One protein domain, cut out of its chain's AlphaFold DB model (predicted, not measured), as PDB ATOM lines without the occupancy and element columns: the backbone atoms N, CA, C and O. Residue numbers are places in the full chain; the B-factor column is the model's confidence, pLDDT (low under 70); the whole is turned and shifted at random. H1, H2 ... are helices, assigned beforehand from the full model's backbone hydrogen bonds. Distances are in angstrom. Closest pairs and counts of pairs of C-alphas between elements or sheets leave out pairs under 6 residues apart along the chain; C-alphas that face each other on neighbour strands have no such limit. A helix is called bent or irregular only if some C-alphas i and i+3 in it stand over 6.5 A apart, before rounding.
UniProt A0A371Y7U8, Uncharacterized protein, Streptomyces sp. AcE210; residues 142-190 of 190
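AT A GLANCE: This is residues 142 to 190 of the 190 residues of an uncharacterized protein of Streptomyces sp. AcE210 (UniProt A0A371Y7U8). This is a flat, all-helix piece in which the helix H2 sits in the middle, with the longer helix H1 packed on it at a steep tilt and the short helix H3 near it on the side away from H1. After H2 the backbone swings out in a loop, of which residues 177 to 183 stick out free, and then folds back to bring H3 near H2. The printed part has 49 residues with three named helices, H1, H2 and H3 in that order along the chain, and no named strand. The whole is compact, with a radius of gyration of the C-alphas of 10.9 A, and it spans 29 by 27 by 13 A.

HOW THE PARTS SIT: H1, residues 143 to 154, touches H2, residues 165 to 173, with 9 pairs of C-alphas within 8 A. Their closest C-alphas are those of Val 151 and Thr 166, 5.8 A apart. The two helices run opposite ways at a steep tilt of 51 degrees, with their centres 9.9 A apart. H3, residues 183 to 186, is close to H2 but not clearly touching it, with 2 pairs of C-alphas within 8 A. The closest C-alphas of H2 and H3 are those of Ile 169 and Leu 185, 6.9 A apart. H1 and H3 are apart. In H1 and H2 every O i to N i+4 pair is within hydrogen-bond range. H3, with 4 residues, is too short for such a pair, and its one O i to N i+3 pair is within range.

IN THESE COORDINATES: H1 begins at C-alpha 143, at (117.723, 111.730, 73.706), and runs for 12 residues and 16.4 A to C-alpha 154, at (110.281, 101.052, 63.738). H2 has 9 residues, Ala 165 to Val 173, and measures 12.1 A from first to last C-alpha. H3, Asp 183 to Val 186, measures 5.0 A from first to last C-alpha and ends at C-alpha 186, at (101.963, 96.758, 74.982). No helix is bent or irregular.

THE WHOLE: The two C-alphas farthest apart are those of Phe 156 and Gln 180, 29.3 A. The C-alphas of Thr 142 and Ser 190, the first and last printed residues, are 27.5 A apart, and Ser 190 is the chain's last residue. The printed part has no cut. The link from H1 to H2, with 10 residues, and the link from H2 to H3, with 9, are both short. Residues 177 to 183, of which 183 belongs to H3, stand free. The mean pLDDT of the printed part is 93.2, and no printed residue is under 70.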
ATOM      1  N   THR A 142     122.466 111.211  72.543       95.88
ATOM      2  CA  THR A 142     121.476 112.155  73.065       95.88
ATOM      3  C   THR A 142     120.079 111.535  73.018       95.88
ATOM      4  O   THR A 142     119.835 110.542  72.326       95.88
ATOM      5  N   ARG A 143     119.133 112.139  73.741       94.06
ATOM      6  CA  ARG A 143     117.723 111.730  73.706       94.06
ATOM      7  C   ARG A 143     117.170 111.741  72.279       94.06
ATOM      8  O   ARG A 143     116.562 110.765  71.859       94.06
ATOM      9  N   ASP A 144     117.444 112.804  71.533       95.56
ATOM     10  CA  ASP A 144     116.954 112.959  70.163       95.56
ATOM     11  C   ASP A 144     117.588 111.929  69.219       95.56
ATOM     12  O   ASP A 144     116.898 111.360  68.378       95.56
ATOM     13  N   GLU A 145     118.876 111.611  69.401       95.94
ATOM     14  CA  GLU A 145     119.553 110.550  68.642       95.94
ATOM     15  C   GLU A 145     118.957 109.159  68.946       95.94
ATOM     16  O   GLU A 145     118.815 108.335  68.040       95.94
ATOM     17  N   LEU A 146     118.578 108.888  70.201       95.12
ATOM     18  CA  LEU A 146     117.907 107.642  70.593       95.12
ATOM     19  C   LEU A 146     116.500 107.534  69.998       95.12
ATOM     20  O   LEU A 146     116.154 106.479  69.464       95.12
ATOM     21  N   VAL A 147     115.709 108.609  70.056       95.75
ATOM     22  CA  VAL A 147     114.361 108.653  69.465       95.75
ATOM     23  C   VAL A 147     114.444 108.489  67.949       95.75
ATOM     24  O   VAL A 147     113.749 107.644  67.394       95.75
ATOM     25  N   ALA A 148     115.352 109.206  67.283       95.69
ATOM     26  CA  ALA A 148     115.570 109.066  65.847       95.69
ATOM     27  C   ALA A 148     115.947 107.625  65.465       95.69
ATOM     28  O   ALA A 148     115.408 107.077  64.505       95.69
ATOM     29  N   LYS A 149     116.818 106.975  66.249       94.56
ATOM     30  CA  LYS A 149     117.168 105.562  66.057       94.56
ATOM     31  C   LYS A 149     115.964 104.636  66.255       94.56
ATOM     32  O   LYS A 149     115.817 103.677  65.504       94.56
ATOM     33  N   ALA A 150     115.111 104.904  67.244       94.56
ATOM     34  CA  ALA A 150     113.898 104.125  67.477       94.56
ATOM     35  C   ALA A 150     112.910 104.251  66.307       94.56
ATOM     36  O   ALA A 150     112.399 103.235  65.841       94.56
ATOM     37  N   VAL A 151     112.699 105.468  65.793       94.25
ATOM     38  CA  VAL A 151     111.854 105.746  64.618       94.25
ATOM     39  C   VAL A 151     112.394 105.047  63.372       94.25
ATOM     40  O   VAL A 151     111.638 104.351  62.693       94.25
ATOM     41  N   ASP A 152     113.700 105.154  63.110       94.69
ATOM     42  CA  ASP A 152     114.340 104.461  61.988       94.69
ATOM     43  C   ASP A 152     114.148 102.946  62.115       94.69
ATOM     44  O   ASP A 152     113.659 102.323  61.183       94.69
ATOM     45  N   CYS A 153     114.392 102.345  63.287       93.94
ATOM     46  CA  CYS A 153     114.130 100.919  63.510       93.94
ATOM     47  C   CYS A 153     112.653 100.528  63.324       93.94
ATOM     48  O   CYS A 153     112.371  99.512  62.685       93.94
ATOM     49  N   ALA A 154     111.714 101.317  63.851       92.56
ATOM     50  CA  ALA A 154     110.281 101.052  63.738       92.56
ATOM     51  C   ALA A 154     109.795 101.087  62.283       92.56
ATOM     52  O   ALA A 154     108.899 100.326  61.927       92.56
ATOM     53  N   SER A 155     110.435 101.874  61.413       91.50
ATOM     54  CA  SER A 155     110.123 101.888  59.976       91.50
ATOM     55  C   SER A 155     110.395 100.552  59.259       91.50
ATOM     56  O   SER A 155     109.897 100.322  58.157       91.50
ATOM     57  N   PHE A 156     111.145  99.629  59.882       92.94
ATOM     58  CA  PHE A 156     111.383  98.269  59.372       92.94
ATOM     59  C   PHE A 156     110.495  97.210  60.024       92.94
ATOM     60  O   PHE A 156     110.638  96.031  59.680       92.94
ATOM     61  N   SER A 157     109.635  97.599  60.966       90.44
ATOM     62  CA  SER A 157     108.753  96.674  61.672       90.44
ATOM     63  C   SER A 157     107.728  96.039  60.725       90.44
ATOM     64  O   SER A 157     107.415  96.567  59.660       90.44
ATOM     65  N   ALA A 158     107.253  94.847  61.090       90.56
ATOM     66  CA  ALA A 158     106.261  94.117  60.299       90.56
ATOM     67  C   ALA A 158     104.841  94.691  60.439       90.56
ATOM     68  O   ALA A 158     103.980  94.382  59.621       90.56
ATOM     69  N   VAL A 159     104.605  95.489  61.483       87.75
ATOM     70  CA  VAL A 159     103.323  96.118  61.793       87.75
ATOM     71  C   VAL A 159     103.513  97.617  61.655       87.75
ATOM     72  O   VAL A 159     104.363  98.191  62.330       87.75
ATOM     73  N   GLU A 160     102.733  98.255  60.789       89.06
ATOM     74  CA  GLU A 160     102.778  99.707  60.667       89.06
ATOM     75  C   GLU A 160     102.234 100.352  61.941       89.06
ATOM     76  O   GLU A 160     101.073 100.173  62.308       89.06
ATOM     77  N   LEU A 161     103.086 101.117  62.617       89.25
ATOM     78  CA  LEU A 161     102.670 101.902  63.767       89.25
ATOM     79  C   LEU A 161     102.024 103.216  63.301       89.25
ATOM     80  O   LEU A 161     102.512 103.834  62.348       89.25
ATOM     81  N   PRO A 162     100.970 103.702  63.985       90.12
ATOM     82  CA  PRO A 162     100.383 105.002  63.688       90.12
ATOM     83  C   PRO A 162     101.416 106.132  63.755       90.12
ATOM     84  O   PRO A 162     102.373 106.080  64.530       90.12
ATOM     85  N   ALA A 163     101.181 107.212  63.011       89.44
ATOM     86  CA  ALA A 163     102.067 108.372  63.021       89.44
ATOM     87  C   ALA A 163     102.331 108.892  64.454       89.44
ATOM     88  O   ALA A 163     101.424 109.037  65.289       89.44
ATOM     89  N   GLY A 164     103.604 109.151  64.757       91.69
ATOM     90  CA  GLY A 164     104.049 109.614  66.070       91.69
ATOM     91  C   GLY A 164     103.990 108.562  67.188       91.69
ATOM     92  O   GLY A 164     104.232 108.901  68.347       91.69
ATOM     93  N   ALA A 165     103.571 107.320  66.911       93.94
ATOM     94  CA  ALA A 165     103.444 106.292  67.946       93.94
ATOM     95  C   ALA A 165     104.805 105.907  68.521       93.94
ATOM     96  O   ALA A 165     104.931 105.813  69.739       93.94
ATOM     97  N   THR A 166     105.826 105.761  67.677       95.12
ATOM     98  CA  THR A 166     107.184 105.409  68.105       95.12
ATOM     99  C   THR A 166     107.771 106.442  69.063       95.12
ATOM    100  O   THR A 166     108.383 106.075  70.062       95.12
ATOM    101  N   GLU A 167     107.540 107.727  68.817       95.81
ATOM    102  CA  GLU A 167     107.970 108.825  69.677       95.81
ATOM    103  C   GLU A 167     107.243 108.784  71.025       95.81
ATOM    104  O   GLU A 167     107.881 108.857  72.072       95.81
ATOM    105  N   ARG A 168     105.918 108.568  71.023       95.06
ATOM    106  CA  ARG A 168     105.138 108.408  72.265       95.06
ATOM    107  C   ARG A 168     105.579 107.185  73.073       95.06
ATOM    108  O   ARG A 168     105.628 107.244  74.300       95.06
ATOM    109  N   ILE A 169     105.899 106.084  72.394       95.25
ATOM    110  CA  ILE A 169     106.453 104.871  73.006       95.25
ATOM    111  C   ILE A 169     107.814 105.185  73.629       95.25
ATOM    112  O   ILE A 169     108.024 104.881  74.801       95.25
ATOM    113  N   ALA A 170     108.719 105.829  72.885       95.12
ATOM    114  CA  ALA A 170     110.043 106.202  73.376       95.12
ATOM    115  C   ALA A 170     109.958 107.120  74.607       95.12
ATOM    116  O   ALA A 170     110.691 106.920  75.574       95.12
ATOM    117  N   ASP A 171     109.017 108.066  74.612       94.56
ATOM    118  CA  ASP A 171     108.755 108.949  75.748       94.56
ATOM    119  C   ASP A 171     108.257 108.189  76.987       94.56
ATOM    120  O   ASP A 171     108.748 108.447  78.090       94.56
ATOM    121  N   LYS A 172     107.323 107.236  76.827       94.94
ATOM    122  CA  LYS A 172     106.847 106.382  77.934       94.94
ATOM    123  C   LYS A 172     107.955 105.475  78.469       94.94
ATOM    124  O   LYS A 172     108.124 105.380  79.680       94.94
ATOM    125  N   VAL A 173     108.744 104.853  77.589       95.56
ATOM    126  CA  VAL A 173     109.879 103.996  77.978       95.56
ATOM    127  C   VAL A 173     110.956 104.794  78.715       95.56
ATOM    128  O   VAL A 173     111.542 104.292  79.670       95.56
ATOM    129  N   ALA A 174     111.192 106.050  78.331       94.06
ATOM    130  CA  ALA A 174     112.141 106.925  79.017       94.06
ATOM    131  C   ALA A 174     111.713 107.314  80.446       94.06
ATOM    132  O   ALA A 174     112.519 107.888  81.173       94.06
ATOM    133  N   ARG A 175     110.459 107.043  80.827       94.69
ATOM    134  CA  ARG A 175     109.872 107.334  82.144       94.69
ATOM    135  C   ARG A 175     109.151 106.109  82.701       94.69
ATOM    136  O   ARG A 175     108.080 106.233  83.305       94.69
ATOM    137  N   LEU A 176     109.691 104.922  82.430       95.31
ATOM    138  CA  LEU A 176     109.046 103.647  82.736       95.31
ATOM    139  C   LEU A 176     108.705 103.509  84.226       95.31
ATOM    140  O   LEU A 176     107.686 102.928  84.570       95.31
ATOM    141  N   GLU A 177     109.506 104.112  85.102       96.25
ATOM    142  CA  GLU A 177     109.292 104.172  86.550       96.25
ATOM    143  C   GLU A 177     108.009 104.908  86.967       96.25
ATOM    144  O   GLU A 177     107.543 104.751  88.091       96.25
ATOM    145  N   THR A 178     107.437 105.718  86.073       95.31
ATOM    146  CA  THR A 178     106.171 106.431  86.306       95.31
ATOM    147  C   THR A 178     104.951 105.660  85.807       95.31
ATOM    148  O   THR A 178     103.818 106.053  86.096       95.31
ATOM    149  N   LEU A 179     105.166 104.573  85.061       95.38
ATOM    150  CA  LEU A 179     104.104 103.772  84.472       95.38
ATOM    151  C   LEU A 179     103.461 102.885  85.546       95.38
ATOM    152  O   LEU A 179     104.148 102.129  86.226       95.38
ATOM    153  N   GLN A 180     102.139 102.986  85.694       94.81
ATOM    154  CA  GLN A 180     101.385 102.185  86.666       94.81
ATOM    155  C   GLN A 180     101.101 100.773  86.149       94.81
ATOM    156  O   GLN A 180     101.062  99.828  86.933       94.81
ATOM    157  N   ASP A 181     100.921 100.634  84.833       95.75
ATOM    158  CA  ASP A 181     100.607  99.368  84.184       95.75
ATOM    159  C   ASP A 181     101.347  99.229  82.844       95.75
ATOM    160  O   ASP A 181     101.267 100.089  81.963       95.75
ATOM    161  N   VAL A 182     102.075  98.122  82.685       94.50
ATOM    162  CA  VAL A 182     102.829  97.810  81.464       94.50
ATOM    163  C   VAL A 182     101.913  97.510  80.274       94.50
ATOM    164  O   VAL A 182     102.322  97.720  79.129       94.50
ATOM    165  N   ASP A 183     100.667  97.093  80.518       94.88
ATOM    166  CA  ASP A 183      99.675  96.828  79.471       94.88
ATOM    167  C   ASP A 183      99.438  98.057  78.581       94.88
ATOM    168  O   ASP A 183      99.225  97.929  77.373       94.88
ATOM    169  N   GLU A 184      99.533  99.262  79.153       92.88
ATOM    170  CA  GLU A 184      99.433 100.513  78.401       92.88
ATOM    171  C   GLU A 184     100.479 100.603  77.287       92.88
ATOM    172  O   GLU A 184     100.181 101.104  76.204       92.88
ATOM    173  N   LEU A 185     101.705 100.135  77.544       93.12
ATOM    174  CA  LEU A 185     102.798 100.164  76.577       93.12
ATOM    175  C   LEU A 185     102.608  99.091  75.501       93.12
ATOM    176  O   LEU A 185     102.819  99.357  74.320       93.12
ATOM    177  N   VAL A 186     102.180  97.890  75.899       92.19
ATOM    178  CA  VAL A 186     101.963  96.758  74.982       92.19
ATOM    179  C   VAL A 186     100.860  97.071  73.970       92.19
ATOM    180  O   VAL A 186     101.028  96.812  72.779       92.19
ATOM    181  N   ARG A 187      99.766  97.708  74.406       91.69
ATOM    182  CA  ARG A 187      98.660  98.117  73.522       91.69
ATOM    183  C   ARG A 187      99.060  99.156  72.476       91.69
ATOM    184  O   ARG A 187      98.362  99.297  71.485       91.69
ATOM    185  N   MET A 188     100.159  99.883  72.679       90.19
ATOM    186  CA  MET A 188     100.679 100.829  71.684       90.19
ATOM    187  C   MET A 188     101.503 100.150  70.580       90.19
ATOM    188  O   MET A 188     101.812 100.800  69.583       90.19
ATOM    189  N   LEU A 189     101.888  98.882  70.768       86.88
ATOM    190  CA  LEU A 189     102.688  98.086  69.829       86.88
ATOM    191  C   LEU A 189     101.844  97.138  68.958       86.88
ATOM    192  O   LEU A 189     102.413  96.422  68.135       86.88
ATOM    193  N   SER A 190     100.527  97.093  69.182       77.25
ATOM    194  CA  SER A 190      99.554  96.226  68.496       77.25
ATOM    195  C   SER A 190      98.598  97.060  67.655       77.25
ATOM    196  O   SER A 190      98.164  96.544  66.605       77.25
TER     197      SER A 190